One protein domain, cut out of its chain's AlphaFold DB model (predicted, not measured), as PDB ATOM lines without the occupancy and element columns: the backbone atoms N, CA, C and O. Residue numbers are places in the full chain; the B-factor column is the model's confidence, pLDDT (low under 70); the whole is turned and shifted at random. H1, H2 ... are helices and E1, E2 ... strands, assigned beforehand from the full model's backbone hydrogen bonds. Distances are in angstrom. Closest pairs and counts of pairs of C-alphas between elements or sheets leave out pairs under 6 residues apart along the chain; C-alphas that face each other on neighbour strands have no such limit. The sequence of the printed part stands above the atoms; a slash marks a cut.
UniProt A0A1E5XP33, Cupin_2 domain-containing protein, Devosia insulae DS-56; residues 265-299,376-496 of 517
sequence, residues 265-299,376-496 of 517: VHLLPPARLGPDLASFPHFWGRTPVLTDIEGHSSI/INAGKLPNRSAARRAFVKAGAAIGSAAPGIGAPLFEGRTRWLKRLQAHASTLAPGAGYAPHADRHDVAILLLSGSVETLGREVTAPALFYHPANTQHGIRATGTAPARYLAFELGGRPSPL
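Overview. This is residues 265 to 299 and 376 to 496 of the 517 residues of the protein "Cupin_2 domain-containing protein" of Devosia insulae DS-56 (UniProt A0A1E5XP33). Two antiparallel sheets lie face to face as a sandwich: a twisted six-stranded sheet, in the order E1, E11, E8, E13, E6, E5, and a smaller sheet, E7, E12, E9, E10. On the other face of the large sheet, the hairpin E2 and E3 lies as a third, two-stranded layer near the E1 and E11 side, and the short helix H1 lies over E13 and E6. The printed part has 156 residues, with 13 named strands and one named helix, in the order E1 to E4, H1 and then E5 to E13 along the chain. The class is mostly strand, and the whole is compact and rounded, with a radius of gyration of the C-alphas of 16.3 A and spans of 48 by 40 by 30 A.

Arrangement. The largest sheet runs E1, residues 265 to 267, E11, 462 to 466, E8, 441 to 448, E13, 482 to 491, E6, 417 to 427, and E5, 404 to 412; E1 and E5 are its edge strands. N 266 and O 463 of E1 and E11 are 2.8 A apart, within hydrogen-bond range, as are N 444 and O 464 of E11 and E8, at 2.9 A. Also within hydrogen-bond range are N 445 and O 485 of E8 and E13 at 2.8 A, N 488 and O 421 of E13 and E6 at 2.8 A, and N 422 and O 410 of the hairpin E5 and E6 at 2.8 A. The second sheet runs E7, residues 432 to 437, E12, 471 to 476, E9, 450 to 453, and E10, 456 to 459. Its N and O pairs within hydrogen-bond range include N 472 and O 436 at 2.8 A for E7 and E12, N 452 and O 475 at 2.7 A for E12 and E9, and N 458 and O 451 at 2.8 A for the hairpin E9 and E10. The facing parts of these two sheets are 9.0 A centre to centre, with strands at 31 degrees. They form a jelly roll, one long hairpin wound over both sheets, in the nested pairs E6 with E13, E7 with E12, E8 with E11 and E9 with E10. The hairpin E2, residues 277 to 285, and E3, 292 to 299, has N 280 and O 297 at 2.8 A; it faces the largest sheet at 10.2 A, with strands at 44 degrees, and completes a stack of sheets, three face to face in turn. The closest C-alphas of E1 and E2 are those of His 266 and His 282, 6.3 A apart. H1, residues 395 to 400, is on the largest sheet at a height of 8.6 A, only just over E13 and E6 with 3 C-alphas on each; its closest C-alphas to E6 are Ile 398 and Ala 424, 6.6 A. In H1 every O i to N i+4 pair is within hydrogen-bond range. E4, residues 390 to 392, pairs with no named strand; the C-alphas of Val 392 and Leu 409 of E5 are 7.3 A apart.

Along the chain. E1 begins at C-alpha 265, (-10.979, -15.496, -2.517). E13 is 28.4 A long and ends at C-alpha 491, (-25.182, -31.232, 2.882). E6 is 27.9 A long, E2 23.7 A, E3 23.6 A, and E5 and E8 22.1 A each. E2 bends by 57 degrees at residue 282 and E5 by 53 degrees at residue 409.

Size, cuts and confidence. The farthest C-alphas, those of Lys 380 and Thr 479, are 48.5 A apart. Residues 300 to 375 are cut out, and C-alphas 299 and 376 are 24.0 A apart across the cut. Residues 376 to 389 hold no named element. Of the links that are printed whole, none is long. Mean pLDDT of the printed part is 88.3, with residues 273 to 275, 378 to 385 and 492 to 496 under 70.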
ATOM      1  N   VAL A 265     -11.224 -15.988  -1.154       97.69
ATOM      2  CA  VAL A 265     -10.979 -15.496  -2.517       97.69
ATOM      3  C   VAL A 265      -9.596 -15.980  -2.920       97.69
ATOM      4  O   VAL A 265      -8.601 -15.567  -2.320       97.69
ATOM      5  N   HIS A 266      -9.544 -16.834  -3.933       96.94
ATOM      6  CA  HIS A 266      -8.337 -17.512  -4.379       96.94
ATOM      7  C   HIS A 266      -8.084 -17.171  -5.846       96.94
ATOM      8  O   HIS A 266      -8.822 -17.599  -6.733       96.94
ATOM      9  N   LEU A 267      -7.061 -16.356  -6.106       96.19
ATOM     10  CA  LEU A 267      -6.638 -16.048  -7.471       96.19
ATOM     11  C   LEU A 267      -6.026 -17.297  -8.097       96.19
ATOM     12  O   LEU A 267      -5.192 -17.953  -7.470       96.19
ATOM     13  N   LEU A 268      -6.426 -17.613  -9.326       95.25
ATOM     14  CA  LEU A 268      -5.846 -18.746 -10.032       95.25
ATOM     15  C   LEU A 268      -4.554 -18.325 -10.740       95.25
ATOM     16  O   LEU A 268      -4.457 -17.196 -11.234       95.25
ATOM     17  N   PRO A 269      -3.539 -19.205 -10.788       87.38
ATOM     18  CA  PRO A 269      -2.281 -18.890 -11.445       87.38
ATOM     19  C   PRO A 269      -2.489 -18.726 -12.957       87.38
ATOM     20  O   PRO A 269      -3.370 -19.363 -13.540       87.38
ATOM     21  N   PRO A 270      -1.658 -17.917 -13.636       82.75
ATOM     22  CA  PRO A 270      -1.662 -17.887 -15.089       82.75
ATOM     23  C   PRO A 270      -1.235 -19.260 -15.627       82.75
ATOM     24  O   PRO A 270      -0.275 -19.845 -15.127       82.75
ATOM     25  N   ALA A 271      -1.910 -19.744 -16.671       76.94
ATOM     26  CA  ALA A 271      -1.612 -21.014 -17.336       76.94
ATOM     27  C   ALA A 271      -0.286 -20.944 -18.127       76.94
ATOM     28  O   ALA A 271      -0.272 -20.888 -19.355       76.94
ATOM     29  N   ARG A 272       0.845 -20.868 -17.419       76.62
ATOM     30  CA  ARG A 272       2.196 -20.847 -17.997       76.62
ATOM     31  C   ARG A 272       2.799 -22.246 -17.969       76.62
ATOM     32  O   ARG A 272       2.527 -23.019 -17.056       76.62
ATOM     33  N   LEU A 273       3.629 -22.540 -18.968       60.59
ATOM     34  CA  LEU A 273       4.381 -23.792 -19.054       60.59
ATOM     35  C   LEU A 273       5.294 -23.941 -17.825       60.59
ATOM     36  O   LEU A 273       6.090 -23.052 -17.524       60.59
ATOM     37  N   GLY A 274       5.141 -25.064 -17.130       62.62
ATOM     38  CA  GLY A 274       5.949 -25.507 -15.997       62.62
ATOM     39  C   GLY A 274       6.231 -27.013 -16.125       62.62
ATOM     40  O   GLY A 274       6.182 -27.517 -17.248       62.62
ATOM     41  N   PRO A 275       6.521 -27.741 -15.028       61.53
ATOM     42  CA  PRO A 275       6.601 -29.209 -15.052       61.53
ATOM     43  C   PRO A 275       5.302 -29.846 -15.583       61.53
ATOM     44  O   PRO A 275       4.268 -29.179 -15.640       61.53
ATOM     45  N   ASP A 276       5.341 -31.140 -15.931       72.44
ATOM     46  CA  ASP A 276       4.206 -31.886 -16.515       72.44
ATOM     47  C   ASP A 276       2.881 -31.705 -15.745       72.44
ATOM     48  O   ASP A 276       1.805 -31.678 -16.350       72.44
ATOM     49  N   LEU A 277       2.977 -31.517 -14.422       81.75
ATOM     50  CA  LEU A 277       1.900 -31.148 -13.508       81.75
ATOM     51  C   LEU A 277       2.400 -30.113 -12.485       81.75
ATOM     52  O   LEU A 277       3.425 -30.316 -11.835       81.75
ATOM     53  N   ALA A 278       1.623 -29.053 -12.261       84.19
ATOM     54  CA  ALA A 278       1.755 -28.163 -11.106       84.19
ATOM     55  C   ALA A 278       0.404 -28.032 -10.391       84.19
ATOM     56  O   ALA A 278      -0.598 -27.776 -11.053       84.19
ATOM     57  N   SER A 279       0.363 -28.178  -9.063       86.06
ATOM     58  CA  SER A 279      -0.874 -28.109  -8.269       86.06
ATOM     59  C   SER A 279      -0.808 -27.019  -7.196       86.06
ATOM     60  O   SER A 279       0.229 -26.802  -6.569       86.06
ATOM     61  N   PHE A 280      -1.929 -26.329  -6.996       86.62
ATOM     62  CA  PHE A 280      -2.082 -25.138  -6.165       86.62
ATOM     63  C   PHE A 280      -3.270 -25.339  -5.210       86.62
ATOM     64  O   PHE A 280      -4.419 -25.122  -5.611       86.62
ATOM     65  N   PRO A 281      -3.032 -25.775  -3.960       86.12
ATOM     66  CA  PRO A 281      -4.096 -25.919  -2.973       86.12
ATOM     67  C   PRO A 281      -4.603 -24.543  -2.524       86.12
ATOM     68  O   PRO A 281      -3.812 -23.656  -2.203       86.12
ATOM     69  N   HIS A 282      -5.925 -24.372  -2.461       90.56
ATOM     70  CA  HIS A 282      -6.565 -23.102  -2.092       90.56
ATOM     71  C   HIS A 282      -7.061 -23.109  -0.658       90.56
ATOM     72  O   HIS A 282      -6.773 -22.206   0.130       90.56
ATOM     73  N   PHE A 283      -7.821 -24.142  -0.320       90.38
ATOM     74  CA  PHE A 283      -8.336 -24.357   1.015       90.38
ATOM     75  C   PHE A 283      -8.561 -25.841   1.239       90.38
ATOM     76  O   PHE A 283      -8.820 -26.617   0.321       90.38
ATOM     77  N   TRP A 284      -8.510 -26.211   2.508       87.25
ATOM     78  CA  TRP A 284      -8.888 -27.527   2.962       87.25
ATOM     79  C   TRP A 284      -9.452 -27.405   4.374       87.25
ATOM     80  O   TRP A 284      -8.857 -26.764   5.249       87.25
ATOM     81  N   GLY A 285     -10.618 -27.996   4.606       85.19
ATOM     82  CA  GLY A 285     -11.238 -27.916   5.910       85.19
ATOM     83  C   GLY A 285     -12.641 -28.490   5.978       85.19
ATOM     84  O   GLY A 285     -13.119 -29.160   5.073       85.19
ATOM     85  N   ARG A 286     -13.310 -28.199   7.089       86.81
ATOM     86  CA  ARG A 286     -14.707 -28.560   7.330       86.81
ATOM     87  C   ARG A 286     -15.576 -27.330   7.179       86.81
ATOM     88  O   ARG A 286     -15.137 -26.217   7.482       86.81
ATOM     89  N   THR A 287     -16.830 -27.543   6.831       90.62
ATOM     90  CA  THR A 287     -17.837 -26.481   6.783       90.62
ATOM     91  C   THR A 287     -19.009 -26.847   7.687       90.62
ATOM     92  O   THR A 287     -19.028 -27.933   8.278       90.62
ATOM     93  N   PRO A 288     -20.003 -25.965   7.864       89.69
ATOM     94  CA  PRO A 288     -21.196 -26.326   8.621       89.69
ATOM     95  C   PRO A 288     -22.022 -27.448   7.981       89.69
ATOM     96  O   PRO A 288     -22.866 -28.013   8.670       89.69
ATOM     97  N   VAL A 289     -21.805 -27.793   6.705       87.06
ATOM     98  CA  VAL A 289     -22.578 -28.834   6.003       87.06
ATOM     99  C   VAL A 289     -21.738 -29.999   5.471       87.06
ATOM    100  O   VAL A 289     -22.321 -31.045   5.175       87.06
ATOM    101  N   LEU A 290     -20.408 -29.864   5.415       87.31
ATOM    102  CA  LEU A 290     -19.471 -30.894   4.955       87.31
ATOM    103  C   LEU A 290     -18.467 -31.283   6.041       87.31
ATOM    104  O   LEU A 290     -17.925 -30.437   6.756       87.31
ATOM    105  N   THR A 291     -18.198 -32.588   6.142       80.44
ATOM    106  CA  THR A 291     -17.174 -33.106   7.064       80.44
ATOM    107  C   THR A 291     -15.784 -32.702   6.603       80.44
ATOM    108  O   THR A 291     -14.945 -32.373   7.437       80.44
ATOM    109  N   ASP A 292     -15.560 -32.724   5.292       82.56
ATOM    110  CA  ASP A 292     -14.317 -32.289   4.686       82.56
ATOM    111  C   ASP A 292     -14.570 -31.813   3.256       82.56
ATOM    112  O   ASP A 292     -15.329 -32.447   2.517       82.56
ATOM    113  N   ILE A 293     -13.938 -30.708   2.887       91.75
ATOM    114  CA  ILE A 293     -13.863 -30.213   1.523       91.75
ATOM    115  C   ILE A 293     -12.482 -29.631   1.260       91.75
ATOM    116  O   ILE A 293     -11.855 -29.010   2.125       91.75
ATOM    117  N   GLU A 294     -12.033 -29.839   0.040       91.12
ATOM    118  CA  GLU A 294     -10.805 -29.323  -0.517       91.12
ATOM    119  C   GLU A 294     -11.115 -28.625  -1.838       91.12
ATOM    120  O   GLU A 294     -11.971 -29.071  -2.606       91.12
ATOM    121  N   GLY A 295     -10.417 -27.520  -2.078       94.88
ATOM    122  CA  GLY A 295     -10.383 -26.856  -3.369       94.88
ATOM    123  C   GLY A 295      -8.942 -26.632  -3.795       94.88
ATOM    124  O   GLY A 295      -8.142 -26.087  -3.028       94.88
ATOM    125  N   HIS A 296      -8.620 -27.016  -5.023       93.38
ATOM    126  CA  HIS A 296      -7.310 -26.788  -5.626       93.38
ATOM    127  C   HIS A 296      -7.441 -26.494  -7.115       93.38
ATOM    128  O   HIS A 296      -8.464 -26.774  -7.739       93.38
ATOM    129  N   SER A 297      -6.396 -25.922  -7.697       95.44
ATOM    130  CA  SER A 297      -6.260 -25.827  -9.149       95.44
ATOM    131  C   SER A 297      -4.952 -26.451  -9.581       95.44
ATOM    132  O   SER A 297      -3.975 -26.410  -8.840       95.44
ATOM    133  N   SER A 298      -4.917 -26.989 -10.790       93.44
ATOM    134  CA  SER A 298      -3.717 -27.606 -11.339       93.44
ATOM    135  C   SER A 298      -3.516 -27.200 -12.795       93.44
ATOM    136  O   SER A 298      -4.476 -26.936 -13.522       93.44
ATOM    137  N   ILE A 299      -2.252 -27.149 -13.210       94.12
ATOM    138  CA  ILE A 299      -1.821 -26.895 -14.582       94.12
ATOM    139  C   ILE A 299      -1.172 -28.168 -15.124       94.12
ATOM    140  O   ILE A 299      -0.284 -28.721 -14.477       94.12
ATOM    141  N   ILE A 376     -16.187 -34.970   1.138       80.06
ATOM    142  CA  ILE A 376     -16.803 -36.103   1.819       80.06
ATOM    143  C   ILE A 376     -17.676 -35.620   2.977       80.06
ATOM    144  O   ILE A 376     -17.466 -34.561   3.580       80.06
ATOM    145  N   ASN A 377     -18.671 -36.428   3.330       78.94
ATOM    146  CA  ASN A 377     -19.487 -36.196   4.508       78.94
ATOM    147  C   ASN A 377     -19.702 -37.474   5.329       78.94
ATOM    148  O   ASN A 377     -19.474 -38.586   4.858       78.94
ATOM    149  N   ALA A 378     -20.146 -37.325   6.576       63.56
ATOM    150  CA  ALA A 378     -20.509 -38.441   7.437       63.56
ATOM    151  C   ALA A 378     -21.947 -38.900   7.138       63.56
ATOM    152  O   ALA A 378     -22.886 -38.108   7.195       63.56
ATOM    153  N   GLY A 379     -22.143 -40.189   6.856       51.69
ATOM    154  CA  GLY A 379     -23.470 -40.754   6.596       51.69
ATOM    155  C   GLY A 379     -23.416 -42.111   5.897       51.69
ATOM    156  O   GLY A 379     -22.370 -42.519   5.393       51.69
ATOM    157  N   LYS A 380     -24.542 -42.838   5.884       50.31
ATOM    158  CA  LYS A 380     -24.674 -44.090   5.117       50.31
ATOM    159  C   LYS A 380     -25.001 -43.806   3.642       50.31
ATOM    160  O   LYS A 380     -25.560 -42.763   3.329       50.31
ATOM    161  N   LEU A 381     -24.612 -44.779   2.807       45.75
ATOM    162  CA  LEU A 381     -24.627 -44.884   1.336       45.75
ATOM    163  C   LEU A 381     -25.700 -44.070   0.574       45.75
ATOM    164  O   LEU A 381     -26.829 -43.946   1.050       45.75
ATOM    165  N   PRO A 382     -25.403 -43.639  -0.670       47.50
ATOM    166  CA  PRO A 382     -26.449 -43.189  -1.573       47.50
ATOM    167  C   PRO A 382     -27.371 -44.361  -1.913       47.50
ATOM    168  O   PRO A 382     -26.921 -45.466  -2.214       47.50
ATOM    169  N   ASN A 383     -28.673 -44.096  -1.895       52.94
ATOM    170  CA  ASN A 383     -29.687 -44.970  -2.475       52.94
ATOM    171  C   ASN A 383     -29.592 -44.935  -4.021       52.94
ATOM    172  O   ASN A 383     -28.872 -44.109  -4.582       52.94
ATOM    173  N   ARG A 384     -30.384 -45.757  -4.724       55.44
ATOM    174  CA  ARG A 384     -30.514 -45.802  -6.201       55.44
ATOM    175  C   ARG A 384     -30.791 -44.445  -6.888       55.44
ATOM    176  O   ARG A 384     -30.749 -44.376  -8.108       55.44
ATOM    177  N   SER A 385     -31.085 -43.390  -6.127       59.72
ATOM    178  CA  SER A 385     -31.434 -42.042  -6.590       59.72
ATOM    179  C   SER A 385     -30.266 -41.043  -6.626       59.72
ATOM    180  O   SER A 385     -30.520 -39.848  -6.771       59.72
ATOM    181  N   ALA A 386     -29.023 -41.466  -6.383       72.44
ATOM    182  CA  ALA A 386     -27.881 -40.560  -6.496       72.44
ATOM    183  C   ALA A 386     -27.592 -40.201  -7.956       72.44
ATOM    184  O   ALA A 386     -27.751 -41.024  -8.860       72.44
ATOM    185  N   ALA A 387     -27.161 -38.961  -8.159       73.75
ATOM    186  CA  ALA A 387     -26.722 -38.442  -9.432       73.75
ATOM    187  C   ALA A 387     -25.606 -39.332  -9.971       73.75
ATOM    188  O   ALA A 387     -24.672 -39.711  -9.259       73.75
ATOM    189  N   ARG A 388     -25.734 -39.677 -11.248       85.25
ATOM    190  CA  ARG A 388     -24.653 -40.308 -11.996       85.25
ATOM    191  C   ARG A 388     -23.622 -39.242 -12.356       85.25
ATOM    192  O   ARG A 388     -23.881 -38.046 -12.216       85.25
ATOM    193  N   ARG A 389     -22.466 -39.693 -12.842       90.75
ATOM    194  CA  ARG A 389     -21.475 -38.814 -13.469       90.75
ATOM    195  C   ARG A 389     -22.132 -37.904 -14.507       90.75
ATOM    196  O   ARG A 389     -23.070 -38.331 -15.184       90.75
ATOM    197  N   ALA A 390     -21.640 -36.678 -14.623       94.12
ATOM    198  CA  ALA A 390     -22.151 -35.703 -15.579       94.12
ATOM    199  C   ALA A 390     -21.000 -34.945 -16.238       94.12
ATOM    200  O   ALA A 390     -20.060 -34.546 -15.555       94.12
ATOM    201  N   PHE A 391     -21.112 -34.715 -17.545       96.88
ATOM    202  CA  PHE A 391     -20.210 -33.876 -18.332       96.88
ATOM    203  C   PHE A 391     -21.028 -32.736 -18.934       96.88
ATOM    204  O   PHE A 391     -21.888 -32.967 -19.784       96.88
ATOM    205  N   VAL A 392     -20.808 -31.511 -18.465       97.38
ATOM    206  CA  VAL A 392     -21.642 -30.358 -18.807       97.38
ATOM    207  C   VAL A 392     -20.869 -29.397 -19.702       97.38
ATOM    208  O   VAL A 392     -19.881 -28.785 -19.297       97.38
ATOM    209  N   LYS A 393     -21.361 -29.258 -20.936       96.88
ATOM    210  CA  LYS A 393     -20.814 -28.403 -21.996       96.88
ATOM    211  C   LYS A 393     -21.306 -26.961 -21.896       96.88
ATOM    212  O   LYS A 393     -22.106 -26.512 -22.714       96.88
ATOM    213  N   ALA A 394     -20.871 -26.254 -20.858       94.19
ATOM    214  CA  ALA A 394     -21.348 -24.909 -20.551       94.19
ATOM    215  C   ALA A 394     -20.489 -23.779 -21.146       94.19
ATOM    216  O   ALA A 394     -20.971 -22.648 -21.229       94.19
ATOM    217  N   GLY A 395     -19.259 -24.049 -21.602       91.12
ATOM    218  CA  GLY A 395     -18.295 -23.007 -21.972       91.12
ATOM    219  C   GLY A 395     -18.798 -22.017 -23.027       91.12
ATOM    220  O   GLY A 395     -18.813 -20.804 -22.804       91.12
ATOM    221  N   ALA A 396     -19.285 -22.534 -24.160       89.38
ATOM    222  CA  ALA A 396     -19.803 -21.709 -25.255       89.38
ATOM    223  C   ALA A 396     -21.064 -20.916 -24.861       89.38
ATOM    224  O   ALA A 396     -21.216 -19.746 -25.232       89.38
ATOM    225  N   ALA A 397     -21.950 -21.539 -24.077       86.94
ATOM    226  CA  ALA A 397     -23.167 -20.903 -23.587       86.94
ATOM    227  C   ALA A 397     -22.839 -19.741 -22.639       86.94
ATOM    228  O   ALA A 397     -23.380 -18.652 -22.793       86.94
ATOM    229  N   ILE A 398     -21.896 -19.927 -21.713       89.00
ATOM    230  CA  ILE A 398     -21.472 -18.882 -20.772       89.00
ATOM    231  C   ILE A 398     -20.794 -17.720 -21.500       89.00
ATOM    232  O   ILE A 398     -21.089 -16.558 -21.214       89.00
ATOM    233  N   GLY A 399     -19.917 -18.008 -22.467       87.81
ATOM    234  CA  GLY A 399     -19.200 -16.975 -23.221       87.81
ATOM    235  C   GLY A 399     -20.128 -15.989 -23.944       87.81
ATOM    236  O   GLY A 399     -19.817 -14.800 -24.029       87.81
ATOM    237  N   SER A 400     -21.293 -16.463 -24.394       87.06
ATOM    238  CA  SER A 400     -22.265 -15.696 -25.187       87.06
ATOM    239  C   SER A 400     -23.554 -15.314 -24.446       87.06
ATOM    240  O   SER A 400     -24.357 -14.558 -24.988       87.06
ATOM    241  N   ALA A 401     -23.755 -15.792 -23.212       86.69
ATOM    242  CA  ALA A 401     -24.977 -15.556 -22.452       86.69
ATOM    243  C   ALA A 401     -25.240 -14.062 -22.211       86.69
ATOM    244  O   ALA A 401     -24.353 -13.311 -21.790       86.69
ATOM    245  N   ALA A 402     -26.496 -13.656 -22.418       87.81
ATOM    246  CA  ALA A 402     -26.985 -12.350 -21.998       87.81
ATOM    247  C   ALA A 402     -26.900 -12.200 -20.463       87.81
ATOM    248  O   ALA A 402     -26.880 -13.209 -19.750       87.81
ATOM    249  N   PRO A 403     -26.861 -10.964 -19.933       90.50
ATOM    250  CA  PRO A 403     -26.883 -10.739 -18.494       90.50
ATOM    251  C   PRO A 403     -28.069 -11.425 -17.808       90.50
ATOM    252  O   PRO A 403     -29.213 -11.308 -18.242       90.50
ATOM    253  N   GLY A 404     -27.781 -12.131 -16.720       85.94
ATOM    254  CA  GLY A 404     -28.729 -12.949 -15.973       85.94
ATOM    255  C   GLY A 404     -28.011 -13.748 -14.890       85.94
ATOM    256  O   GLY A 404     -26.832 -14.071 -15.023       85.94
ATOM    257  N   ILE A 405     -28.707 -14.049 -13.798       84.50
ATOM    258  CA  ILE A 405     -28.155 -14.792 -12.658       84.50
ATOM    259  C   ILE A 405     -28.916 -16.107 -12.533       84.50
ATOM    260  O   ILE A 405     -30.144 -16.105 -12.577       84.50
ATOM    261  N   GLY A 406     -28.196 -17.212 -12.340       84.75
ATOM    262  CA  GLY A 406     -28.832 -18.472 -11.953       84.75
ATOM    263  C   GLY A 406     -29.328 -19.341 -13.105       84.75
ATOM    264  O   GLY A 406     -30.234 -20.138 -12.888       84.75
ATOM    265  N   ALA A 407     -28.769 -19.219 -14.316       88.12
ATOM    266  CA  ALA A 407     -29.136 -20.090 -15.432       88.12
ATOM    267  C   ALA A 407     -28.755 -21.551 -15.098       88.12
ATOM    268  O   ALA A 407     -27.560 -21.849 -14.998       88.12
ATOM    269  N   PRO A 408     -29.727 -22.458 -14.881       92.81
ATOM    270  CA  PRO A 408     -29.452 -23.784 -14.338       92.81
ATOM    271  C   PRO A 408     -28.701 -24.651 -15.352       92.81
ATOM    272  O   PRO A 408     -29.033 -24.669 -16.535       92.81
ATOM    273  N   LEU A 409     -27.702 -25.395 -14.871       94.19
ATOM    274  CA  LEU A 409     -26.876 -26.289 -15.692       94.19
ATOM    275  C   LEU A 409     -26.928 -27.740 -15.217       94.19
ATOM    276  O   LEU A 409     -26.869 -28.663 -16.025       94.19
ATOM    277  N   PHE A 410     -27.020 -27.946 -13.905       94.62
ATOM    278  CA  PHE A 410     -27.069 -29.269 -13.301       94.62
ATOM    279  C   PHE A 410     -27.772 -29.201 -11.948       94.62
ATOM    280  O   PHE A 410     -27.557 -28.268 -11.177       94.62
ATOM    281  N   GLU A 411     -28.565 -30.219 -11.633       93.56
ATOM    282  CA  GLU A 411     -29.089 -30.440 -10.291       93.56
ATOM    283  C   GLU A 411     -29.192 -31.941 -10.020       93.56
ATOM    284  O   GLU A 411     -29.664 -32.713 -10.856       93.56
ATOM    285  N   GLY A 412     -28.773 -32.369  -8.831       89.44
ATOM    286  CA  GLY A 412     -28.911 -33.756  -8.420       89.44
ATOM    287  C   GLY A 412     -28.667 -33.973  -6.935       89.44
ATOM    288  O   GLY A 412     -27.995 -33.198  -6.260       89.44
ATOM    289  N   ARG A 413     -29.211 -35.064  -6.397       89.69
ATOM    290  CA  ARG A 413     -28.836 -35.564  -5.065       89.69
ATOM    291  C   ARG A 413     -27.587 -36.413  -5.218       89.69
ATOM    292  O   ARG A 413     -27.537 -37.194  -6.155       89.69
ATOM    293  N   THR A 414     -26.626 -36.340  -4.313       88.88
ATOM    294  CA  THR A 414     -25.383 -37.117  -4.434       88.88
ATOM    295  C   THR A 414     -25.237 -38.109  -3.281       88.88
ATOM    296  O   THR A 414     -26.170 -38.300  -2.492       88.88
ATOM    297  N   ARG A 415     -24.081 -38.774  -3.166       83.44
ATOM    298  CA  ARG A 415     -23.756 -39.591  -1.991       83.44
ATOM    299  C   ARG A 415     -23.768 -38.776  -0.711       83.44
ATOM    300  O   ARG A 415     -24.328 -39.220   0.292       83.44
ATOM    301  N   TRP A 416     -23.116 -37.620  -0.749       84.75
ATOM    302  CA  TRP A 416     -22.840 -36.813   0.434       84.75
ATOM    303  C   TRP A 416     -23.752 -35.590   0.555       84.75
ATOM    304  O   TRP A 416     -23.909 -35.047   1.655       84.75
ATOM    305  N   LEU A 417     -24.389 -35.181  -0.544       87.75
ATOM    306  CA  LEU A 417     -25.213 -33.982  -0.633       87.75
ATOM    307  C   LEU A 417     -26.686 -34.331  -0.838       87.75
ATOM    308  O   LEU A 417     -27.064 -35.154  -1.672       87.75
ATOM    309  N   LYS A 418     -27.556 -33.635  -0.106       87.56
ATOM    310  CA  LYS A 418     -28.995 -33.645  -0.388       87.56
ATOM    311  C   LYS A 418     -29.312 -32.969  -1.710       87.56
ATOM    312  O   LYS A 418     -30.308 -33.341  -2.313       87.56
ATOM    313  N   ARG A 419     -28.517 -31.970  -2.092       89.38
ATOM    314  CA  ARG A 419     -28.618 -31.246  -3.354       89.38
ATOM    315  C   ARG A 419     -27.235 -30.740  -3.735       89.38
ATOM    316  O   ARG A 419     -26.590 -30.081  -2.926       89.38
ATOM    317  N   LEU A 420     -26.813 -31.070  -4.941       94.94
ATOM    318  CA  LEU A 420     -25.739 -30.425  -5.668       94.94
ATOM    319  C   LEU A 420     -26.387 -29.694  -6.835       94.94
ATOM    320  O   LEU A 420     -27.085 -30.326  -7.628       94.94
ATOM    321  N   GLN A 421     -26.181 -28.389  -6.921       95.69
ATOM    322  CA  GLN A 421     -26.677 -27.573  -8.022       95.69
ATOM    323  C   GLN A 421     -25.506 -26.845  -8.667       95.69
ATOM    324  O   GLN A 421     -24.601 -26.402  -7.968       95.69
ATOM    325  N   ALA A 422     -25.530 -26.728  -9.990       97.12
ATOM    326  CA  ALA A 422     -24.627 -25.878 -10.741       97.12
ATOM    327  C   ALA A 422     -25.430 -24.933 -11.631       97.12
ATOM    328  O   ALA A 422     -26.404 -25.344 -12.275       97.12
ATOM    329  N   HIS A 423     -25.001 -23.679 -11.700       95.38
ATOM    330  CA  HIS A 423     -25.598 -22.684 -12.578       95.38
ATOM    331  C   HIS A 423     -24.545 -21.731 -13.142       95.38
ATOM    332  O   HIS A 423     -23.470 -21.539 -12.573       95.38
ATOM    333  N   ALA A 424     -24.876 -21.124 -14.276       95.69
ATOM    334  CA  ALA A 424     -24.120 -20.034 -14.867       95.69
ATOM    335  C   ALA A 424     -24.756 -18.689 -14.526       95.69
ATOM    336  O   ALA A 424     -25.976 -18.571 -14.387       95.69
ATOM    337  N   SER A 425     -23.923 -17.661 -14.450       95.31
ATOM    338  CA  SER A 425     -24.372 -16.286 -14.291       95.31
ATOM    339  C   SER A 425     -23.479 -15.329 -15.076       95.31
ATOM    340  O   SER A 425     -22.253 -15.467 -15.091       95.31
ATOM    341  N   THR A 426     -24.109 -14.312 -15.658       97.06
ATOM    342  CA  THR A 426     -23.472 -13.195 -16.357       97.06
ATOM    343  C   THR A 426     -23.953 -11.890 -15.736       97.06
ATOM    344  O   THR A 426     -25.130 -11.541 -15.815       97.06
ATOM    345  N   LEU A 427     -23.047 -11.138 -15.123       97.00
ATOM    346  CA  LEU A 427     -23.329  -9.834 -14.534       97.00
ATOM    347  C   LEU A 427     -22.993  -8.737 -15.543       97.00
ATOM    348  O   LEU A 427     -21.851  -8.641 -15.992       97.00
ATOM    349  N   ALA A 428     -23.967  -7.892 -15.880       97.12
ATOM    350  CA  ALA A 428     -23.697  -6.636 -16.581       97.12
ATOM    351  C   ALA A 428     -22.814  -5.706 -15.718       97.12
ATOM    352  O   ALA A 428     -22.800  -5.864 -14.494       97.12
ATOM    353  N   PRO A 429     -22.107  -4.723 -16.306       97.38
ATOM    354  CA  PRO A 429     -21.355  -3.724 -15.543       97.38
ATOM    355  C   PRO A 429     -22.197  -3.088 -14.427       97.38
ATOM    356  O   PRO A 429     -23.322  -2.650 -14.661       97.38
ATOM    357  N   GLY A 430     -21.674  -3.077 -13.199       96.06
ATOM    358  CA  GLY A 430     -22.370  -2.574 -12.009       96.06
ATOM    359  C   GLY A 430     -23.438  -3.507 -11.421       96.06
ATOM    360  O   GLY A 430     -23.873  -3.271 -10.294       96.06
ATOM    361  N   ALA A 431     -23.845  -4.567 -12.128       96.88
ATOM    362  CA  ALA A 431     -24.838  -5.526 -11.650       96.88
ATOM    363  C   ALA A 431     -24.233  -6.547 -10.676       96.88
ATOM    364  O   ALA A 431     -23.028  -6.802 -10.664       96.88
ATOM    365  N   GLY A 432     -25.082  -7.160  -9.858       94.44
ATOM    366  CA  GLY A 432     -24.661  -8.063  -8.797       94.44
ATOM    367  C   GLY A 432     -25.799  -8.402  -7.849       94.44
ATOM    368  O   GLY A 432     -26.960  -8.118  -8.139       94.44
ATOM    369  N   TYR A 433     -25.457  -8.968  -6.698       93.12
ATOM    370  CA  TYR A 433     -26.392  -9.178  -5.598       93.12
ATOM    371  C   TYR A 433     -25.794  -8.719  -4.271       93.12
ATOM    372  O   TYR A 433     -24.586  -8.812  -4.033       93.12
ATOM    373  N   ALA A 434     -26.669  -8.214  -3.403       93.38
ATOM    374  CA  ALA A 434     -26.293  -7.740  -2.082       93.38
ATOM    375  C   ALA A 434     -25.798  -8.897  -1.187       93.38
ATOM    376  O   ALA A 434     -26.198 -10.050  -1.395       93.38
ATOM    377  N   PRO A 435     -24.960  -8.601  -0.175       95.50
ATOM    378  CA  PRO A 435     -24.509  -9.597   0.784       95.50
ATOM    379  C   PRO A 435     -25.665 -10.362   1.446       95.50
ATOM    380  O   PRO A 435     -26.546  -9.762   2.060       95.50
ATOM    381  N   HIS A 436     -25.637 -11.687   1.351       91.25
ATOM    382  CA  HIS A 436     -26.575 -12.604   2.000       91.25
ATOM    383  C   HIS A 436     -25.849 -13.878   2.440       91.25
ATOM    384  O   HIS A 436     -24.657 -14.030   2.189       91.25
ATOM    385  N   ALA A 437     -26.541 -14.764   3.154       92.19
ATOM    386  CA  ALA A 437     -25.966 -16.011   3.642       92.19
ATOM    387  C   ALA A 437     -26.879 -17.194   3.315       92.19
ATOM    388  O   ALA A 437     -28.049 -17.211   3.707       92.19
ATOM    389  N   ASP A 438     -26.318 -18.200   2.655       91.44
ATOM    390  CA  ASP A 438     -27.027 -19.416   2.277       91.44
ATOM    391  C   ASP A 438     -26.934 -20.505   3.335       91.44
ATOM    392  O   ASP A 438     -26.013 -20.557   4.139       91.44
ATOM    393  N   ARG A 439     -27.885 -21.441   3.323       91.94
ATOM    394  CA  ARG A 439     -27.851 -22.621   4.210       91.94
ATOM    395  C   ARG A 439     -26.970 -23.759   3.678       91.94
ATOM    396  O   ARG A 439     -26.947 -24.835   4.275       91.94
ATOM    397  N   HIS A 440     -26.299 -23.545   2.555       94.06
ATOM    398  CA  HIS A 440     -25.429 -24.485   1.860       94.06
ATOM    399  C   HIS A 440     -24.090 -23.805   1.552       94.06
ATOM    400  O   HIS A 440     -24.001 -22.581   1.635       94.06
ATOM    401  N   ASP A 441     -23.057 -24.586   1.236       98.00
ATOM    402  CA  ASP A 441     -21.796 -23.997   0.781       98.00
ATOM    403  C   ASP A 441     -21.931 -23.562  -0.684       98.00
ATOM    404  O   ASP A 441     -22.566 -24.263  -1.473       98.00
ATOM    405  N   VAL A 442     -21.304 -22.448  -1.051       98.25
ATOM    406  CA  VAL A 442     -21.292 -21.905  -2.412       98.25
ATOM    407  C   VAL A 442     -19.848 -21.790  -2.891       98.25
ATOM    408  O   VAL A 442     -19.033 -21.108  -2.269       98.25
ATOM    409  N   ALA A 443     -19.525 -22.433  -4.010       98.62
ATOM    410  CA  ALA A 443     -18.265 -22.238  -4.717       98.62
ATOM    411  C   ALA A 443     -18.525 -21.487  -6.025       98.62
ATOM    412  O   ALA A 443     -19.360 -21.913  -6.817       98.62
ATOM    413  N   ILE A 444     -17.810 -20.389  -6.268       98.56
ATOM    414  CA  ILE A 444     -17.944 -19.579  -7.485       98.56
ATOM    415  C   ILE A 444     -16.613 -19.575  -8.220       98.56
ATOM    416  O   ILE A 444     -15.602 -19.147  -7.673       98.56
ATOM    417  N   LEU A 445     -16.614 -20.002  -9.476       98.50
ATOM    418  CA  LEU A 445     -15.469 -19.865 -10.359       98.50
ATOM    419  C   LEU A 445     -15.714 -18.703 -11.320       98.50
ATOM    420  O   LEU A 445     -16.493 -18.817 -12.270       98.50
ATOM    421  N   LEU A 446     -15.045 -17.581 -11.064       98.38
ATOM    422  CA  LEU A 446     -15.054 -16.416 -11.936       98.38
ATOM    423  C   LEU A 446     -14.176 -16.700 -13.161       98.38
ATOM    424  O   LEU A 446     -12.959 -16.830 -13.037       98.38
ATOM    425  N   LEU A 447     -14.798 -16.786 -14.339       97.06
ATOM    426  CA  LEU A 447     -14.147 -17.161 -15.600       97.06
ATOM    427  C   LEU A 447     -13.676 -15.945 -16.405       97.06
ATOM    428  O   LEU A 447     -12.646 -16.005 -17.068       97.06
ATOM    429  N   SER A 448     -14.413 -14.831 -16.353       96.69
ATOM    430  CA  SER A 448     -14.042 -13.589 -17.045       96.69
ATOM    431  C   SER A 448     -14.590 -12.354 -16.338       96.69
ATOM    432  O   SER A 448     -15.644 -12.433 -15.704       96.69
ATOM    433  N   GLY A 449     -13.939 -11.210 -16.547       96.94
ATOM    434  CA  GLY A 449     -14.349  -9.914 -16.007       96.94
ATOM    435  C   GLY A 449     -13.793  -9.638 -14.610       96.94
ATOM    436  O   GLY A 449     -13.004 -10.417 -14.069       96.94
ATOM    437  N   SER A 450     -14.212  -8.506 -14.048       98.19
ATOM    438  CA  SER A 450     -13.786  -8.024 -12.732       98.19
ATOM    439  C   SER A 450     -14.998  -7.796 -11.844       98.19
ATOM    440  O   SER A 450     -16.028  -7.281 -12.298       98.19
ATOM    441  N   VAL A 451     -14.879  -8.211 -10.588       98.50
ATOM    442  CA  VAL A 451     -15.934  -8.125  -9.582       98.50
ATOM    443  C   VAL A 451     -15.380  -7.619  -8.260       98.50
ATOM    444  O   VAL A 451     -14.224  -7.847  -7.920       98.50
ATOM    445  N   GLU A 452     -16.240  -6.998  -7.473       98.06
ATOM    446  CA  GLU A 452     -16.044  -6.769  -6.055       98.06
ATOM    447  C   GLU A 452     -16.778  -7.862  -5.273       98.06
ATOM    448  O   GLU A 452     -17.973  -8.094  -5.479       98.06
ATOM    449  N   THR A 453     -16.077  -8.536  -4.365       97.69
ATOM    450  CA  THR A 453     -16.663  -9.479  -3.407       97.69
ATOM    451  C   THR A 453     -15.895  -9.411  -2.095       97.69
ATOM    452  O   THR A 453     -14.685  -9.191  -2.084       97.69
ATOM    453  N   LEU A 454     -16.596  -9.556  -0.967       95.81
ATOM    454  CA  LEU A 454     -16.002  -9.473   0.375       95.81
ATOM    455  C   LEU A 454     -15.157  -8.196   0.591       95.81
ATOM    456  O   LEU A 454     -14.127  -8.232   1.265       95.81
ATOM    457  N   GLY A 455     -15.577  -7.079  -0.015       94.00
ATOM    458  CA  GLY A 455     -14.875  -5.791   0.038       94.00
ATOM    459  C   GLY A 455     -13.544  -5.754  -0.722       94.00
ATOM    460  O   GLY A 455     -12.705  -4.900  -0.444       94.00
ATOM    461  N   ARG A 456     -13.308  -6.695  -1.645       94.81
ATOM    462  CA  ARG A 456     -12.084  -6.792  -2.450       94.81
ATOM    463  C   ARG A 456     -12.433  -6.795  -3.928       94.81
ATOM    464  O   ARG A 456     -13.327  -7.526  -4.346       94.81
ATOM    465  N   GLU A 457     -11.684  -6.031  -4.713       97.38
ATOM    466  CA  GLU A 457     -11.727  -6.126  -6.169       97.38
ATOM    467  C   GLU A 457     -10.901  -7.324  -6.647       97.38
ATOM    468  O   GLU A 457      -9.791  -7.575  -6.167       97.38
ATOM    469  N   VAL A 458     -11.475  -8.097  -7.564       97.50
ATOM    470  CA  VAL A 458     -10.927  -9.354  -8.058       97.50
ATOM    471  C   VAL A 458     -11.174  -9.461  -9.555       97.50
ATOM    472  O   VAL A 458     -12.297  -9.293 -10.024       97.50
ATOM    473  N   THR A 459     -10.131  -9.805 -10.301       97.38
ATOM    474  CA  THR A 459     -10.216 -10.066 -11.742       97.38
ATOM    475  C   THR A 459     -10.040 -11.554 -12.001       97.38
ATOM    476  O   THR A 459      -9.228 -12.212 -11.351       97.38
ATOM    477  N   ALA A 460     -10.821 -12.082 -12.941       96.94
ATOM    478  CA  ALA A 460     -10.747 -13.472 -13.369       96.94
ATOM    479  C   ALA A 460      -9.344 -13.864 -13.895       96.94
ATOM    480  O   ALA A 460      -8.663 -13.016 -14.478       96.94
ATOM    481  N   PRO A 461      -8.949 -15.150 -13.799       97.81
ATOM    482  CA  PRO A 461      -9.694 -16.245 -13.180       97.81
ATOM    483  C   PRO A 461      -9.505 -16.326 -11.656       97.81
ATOM    484  O   PRO A 461      -8.399 -16.166 -11.138       97.81
ATOM    485  N   ALA A 462     -10.584 -16.615 -10.926       98.19
ATOM    486  CA  ALA A 462     -10.545 -16.757  -9.469       98.19
ATOM    487  C   ALA A 462     -11.592 -17.754  -8.954       98.19
ATOM    488  O   ALA A 462     -12.690 -17.846  -9.503       98.19
ATOM    489  N   LEU A 463     -11.259 -18.468  -7.878       98.56
ATOM    490  CA  LEU A 463     -12.173 -19.317  -7.117       98.56
ATOM    491  C   LEU A 463     -12.589 -18.597  -5.830       98.56
ATOM    492  O   LEU A 463     -11.744 -18.207  -5.023       98.56
ATOM    493  N   PHE A 464     -13.890 -18.455  -5.611       98.44
ATOM    494  CA  PHE A 464     -14.467 -18.022  -4.343       98.44
ATOM    495  C   PHE A 464     -15.116 -19.212  -3.655       98.44
ATOM    496  O   PHE A 464     -15.714 -20.067  -4.311       98.44
ATOM    497  N   TYR A 465     -15.013 -19.252  -2.334       98.31
ATOM    498  CA  TYR A 465     -15.671 -20.274  -1.535       98.31
ATOM    499  C   TYR A 465     -16.342 -19.649  -0.318       98.31
ATOM    500  O   TYR A 465     -15.711 -18.907   0.441       98.31
ATOM    501  N   HIS A 466     -17.619 -19.962  -0.132       98.06
ATOM    502  CA  HIS A 466     -18.469 -19.429   0.922       98.06
ATOM    503  C   HIS A 466     -19.125 -20.589   1.673       98.06
ATOM    504  O   HIS A 466     -20.038 -21.226   1.149       98.06
ATOM    505  N   PRO A 467     -18.657 -20.917   2.884       96.88
ATOM    506  CA  PRO A 467     -19.308 -21.917   3.719       96.88
ATOM    507  C   PRO A 467     -20.753 -21.529   4.066       96.88
ATOM    508  O   PRO A 467     -21.093 -20.357   4.182       96.88
ATOM    509  N   ALA A 468     -21.601 -22.513   4.341       95.00
ATOM    510  CA  ALA A 468     -22.973 -22.276   4.761       95.00
ATOM    511  C   ALA A 468     -23.045 -21.309   5.954       95.00
ATOM    512  O   ALA A 468     -22.355 -21.463   6.963       95.00
ATOM    513  N   ASN A 469     -23.983 -20.372   5.885       93.94
ATOM    514  CA  ASN A 469     -24.275 -19.323   6.855       93.94
ATOM    515  C   ASN A 469     -23.192 -18.235   6.963       93.94
ATOM    516  O   ASN A 469     -23.189 -17.486   7.941       93.94
ATOM    517  N   THR A 470     -22.292 -18.112   5.983       95.38
ATOM    518  CA  THR A 470     -21.403 -16.950   5.868       95.38
ATOM    519  C   THR A 470     -21.969 -15.931   4.883       95.38
ATOM    520  O   THR A 470     -22.568 -16.281   3.866       95.38
ATOM    521  N   GLN A 471     -21.794 -14.642   5.189       96.38
ATOM    522  CA  GLN A 471     -22.215 -13.580   4.280       96.38
ATOM    523  C   GLN A 471     -21.320 -13.529   3.044       96.38
ATOM    524  O   GLN A 471     -20.095 -13.527   3.168       96.38
ATOM    525  N   HIS A 472     -21.921 -13.412   1.868       96.44
ATOM    526  CA  HIS A 472     -21.218 -13.137   0.629       96.44
ATOM    527  C   HIS A 472     -22.118 -12.373  -0.346       96.44
ATOM    528  O   HIS A 472     -23.343 -12.436  -0.289       96.44
ATOM    529  N   GLY A 473     -21.483 -11.601  -1.216       95.94
ATOM    530  CA  GLY A 473     -22.109 -10.762  -2.230       95.94
ATOM    531  C   GLY A 473     -21.129 -10.582  -3.376       95.94
ATOM    532  O   GLY A 473     -19.927 -10.805  -3.204       95.94
ATOM    533  N   ILE A 474     -21.621 -10.192  -4.541       97.81
ATOM    534  CA  ILE A 474     -20.778  -9.979  -5.715       97.81
ATOM    535  C   ILE A 474     -21.346  -8.837  -6.541       97.81
ATOM    536  O   ILE A 474     -22.562  -8.734  -6.703       97.81
ATOM    537  N   ARG A 475     -20.472  -7.987  -7.074       98.00
ATOM    538  CA  ARG A 475     -20.839  -6.883  -7.966       98.00
ATOM    539  C   ARG A 475     -19.813  -6.761  -9.078       98.00
ATOM    540  O   ARG A 475     -18.630  -6.701  -8.788       98.00
ATOM    541  N   ALA A 476     -20.232  -6.703 -10.334       98.00
ATOM    542  CA  ALA A 476     -19.317  -6.453 -11.442       98.00
ATOM    543  C   ALA A 476     -18.772  -5.018 -11.384       98.00
ATOM    544  O   ALA A 476     -19.548  -4.061 -11.331       98.00
ATOM    545  N   THR A 477     -17.447  -4.871 -11.413       97.81
ATOM    546  CA  THR A 477     -16.752  -3.570 -11.411       97.81
ATOM    547  C   THR A 477     -16.187  -3.199 -12.779       97.81
ATOM    548  O   THR A 477     -15.976  -2.023 -13.056       97.81
ATOM    549  N   GLY A 478     -15.974  -4.189 -13.651       93.62
ATOM    550  CA  GLY A 478     -15.451  -3.975 -14.998       93.62
ATOM    551  C   GLY A 478     -16.458  -3.353 -15.972       93.62
ATOM    552  O   GLY A 478     -17.672  -3.394 -15.770       93.62
ATOM    553  N   THR A 479     -15.941  -2.822 -17.082       94.44
ATOM    554  CA  THR A 479     -16.742  -2.307 -18.210       94.44
ATOM    555  C   THR A 479     -17.303  -3.415 -19.104       94.44
ATOM    556  O   THR A 479     -18.276  -3.196 -19.823       94.44
ATOM    557  N   ALA A 480     -16.713  -4.612 -19.052       93.81
ATOM    558  CA  ALA A 480     -17.221  -5.818 -19.695       93.81
ATOM    559  C   ALA A 480     -17.989  -6.696 -18.686       93.81
ATOM    560  O   ALA A 480     -17.675  -6.662 -17.492       93.81
ATOM    561  N   PRO A 481     -18.953  -7.525 -19.138       96.06
ATOM    562  CA  PRO A 481     -19.685  -8.417 -18.245       96.06
ATOM    563  C   PRO A 481     -18.777  -9.409 -17.509       96.06
ATOM    564  O   PRO A 481     -17.888 -10.015 -18.117       96.06
ATOM    565  N   ALA A 482     -19.054  -9.629 -16.223       97.94
ATOM    566  CA  ALA A 482     -18.415 -10.679 -15.437       97.94
ATOM    567  C   ALA A 482     -19.191 -11.994 -15.580       97.94
ATOM    568  O   ALA A 482     -20.418 -11.999 -15.494       97.94
ATOM    569  N   ARG A 483     -18.492 -13.110 -15.800       98.06
ATOM    570  CA  ARG A 483     -19.105 -14.426 -16.053       98.06
ATOM    571  C   ARG A 483     -18.546 -15.456 -15.095       98.06
ATOM    572  O   ARG A 483     -17.324 -15.548 -14.950       98.06
ATOM    573  N   TYR A 484     -19.421 -16.233 -14.475       97.88
ATOM    574  CA  TYR A 484     -19.012 -17.247 -13.513       97.88
ATOM    575  C   TYR A 484     -19.903 -18.488 -13.542       97.88
ATOM    576  O   TYR A 484     -21.074 -18.441 -13.927       97.88
ATOM    577  N   LEU A 485     -19.312 -19.593 -13.095       98.31
ATOM    578  CA  LEU A 485     -20.017 -20.798 -12.672       98.31
ATOM    579  C   LEU A 485     -20.172 -20.765 -11.158       98.31
ATOM    580  O   LEU A 485     -19.239 -20.378 -10.457       98.31
ATOM    581  N   ALA A 486     -21.320 -21.195 -10.659       97.81
ATOM    582  CA  ALA A 486     -21.551 -21.385  -9.237       97.81
ATOM    583  C   ALA A 486     -22.016 -22.811  -8.962       97.81
ATOM    584  O   ALA A 486     -22.793 -23.380  -9.731       97.81
ATOM    585  N   PHE A 487     -21.533 -23.360  -7.853       98.44
ATOM    586  CA  PHE A 487     -21.879 -24.676  -7.346       98.44
ATOM    587  C   PHE A 487     -22.406 -24.538  -5.920       98.44
ATOM    588  O   PHE A 487     -21.708 -24.020  -5.050       98.44
ATOM    589  N   GLU A 488     -23.619 -25.026  -5.679       97.56
ATOM    590  CA  GLU A 488     -24.254 -25.047  -4.362       97.56
ATOM    591  C   GLU A 488     -24.209 -26.464  -3.782       97.56
ATOM    592  O   GLU A 488     -24.778 -27.406  -4.347       97.56
ATOM    593  N   LEU A 489     -23.558 -26.625  -2.630       96.06
ATOM    594  CA  LEU A 489     -23.337 -27.908  -1.969       96.06
ATOM    595  C   LEU A 489     -24.209 -28.010  -0.708       96.06
ATOM    596  O   LEU A 489     -23.830 -27.628   0.402       96.06
ATOM    597  N   GLY A 490     -25.418 -28.550  -0.871       87.25
ATOM    598  CA  GLY A 490     -26.404 -28.728   0.197       87.25
ATOM    599  C   GLY A 490     -26.245 -30.044   0.964       87.25
ATOM    600  O   GLY A 490     -26.905 -31.036   0.643       87.25
ATOM    601  N   GLY A 491     -25.409 -30.067   2.006       72.12
ATOM    602  CA  GLY A 491     -25.182 -31.232   2.882       72.12
ATOM    603  C   GLY A 491     -26.087 -31.320   4.131       72.12
ATOM    604  O   GLY A 491     -26.943 -30.472   4.388       72.12
ATOM    605  N   ARG A 492     -25.910 -32.372   4.948       62.19
ATOM    606  CA  ARG A 492     -26.343 -32.411   6.364       62.19
ATOM    607  C   ARG A 492     -25.084 -32.447   7.238       62.19
ATOM    608  O   ARG A 492     -24.279 -33.349   7.023       62.19
ATOM    609  N   PRO A 493     -24.924 -31.568   8.241       52.00
ATOM    610  CA  PRO A 493     -23.901 -31.777   9.255       52.00
ATOM    611  C   PRO A 493     -24.127 -33.090  10.007       52.00
ATOM    612  O   PRO A 493     -25.265 -33.518  10.224       52.00
ATOM    613  N   SER A 494     -23.029 -33.702  10.450       46.38
ATOM    614  CA  SER A 494     -23.041 -34.870  11.332       46.38
ATOM    615  C   SER A 494     -23.891 -34.618  12.596       46.38
ATOM    616  O   SER A 494     -23.779 -33.543  13.193       46.38
ATOM    617  N   PRO A 495     -24.674 -35.598  13.092       44.25
ATOM    618  CA  PRO A 495     -25.359 -35.508  14.387       44.25
ATOM    619  C   PRO A 495     -24.419 -35.159  15.556       44.25
ATOM    620  O   PRO A 495     -24.824 -34.481  16.497       44.25
ATOM    621  N   LEU A 496     -23.141 -35.553  15.470       45.25
ATOM    622  CA  LEU A 496     -22.108 -35.191  16.448       45.25
ATOM    623  C   LEU A 496     -21.730 -33.705  16.384       45.25
ATOM    624  O   LEU A 496     -21.420 -33.112  17.413       45.25
TER     625      LEU A 496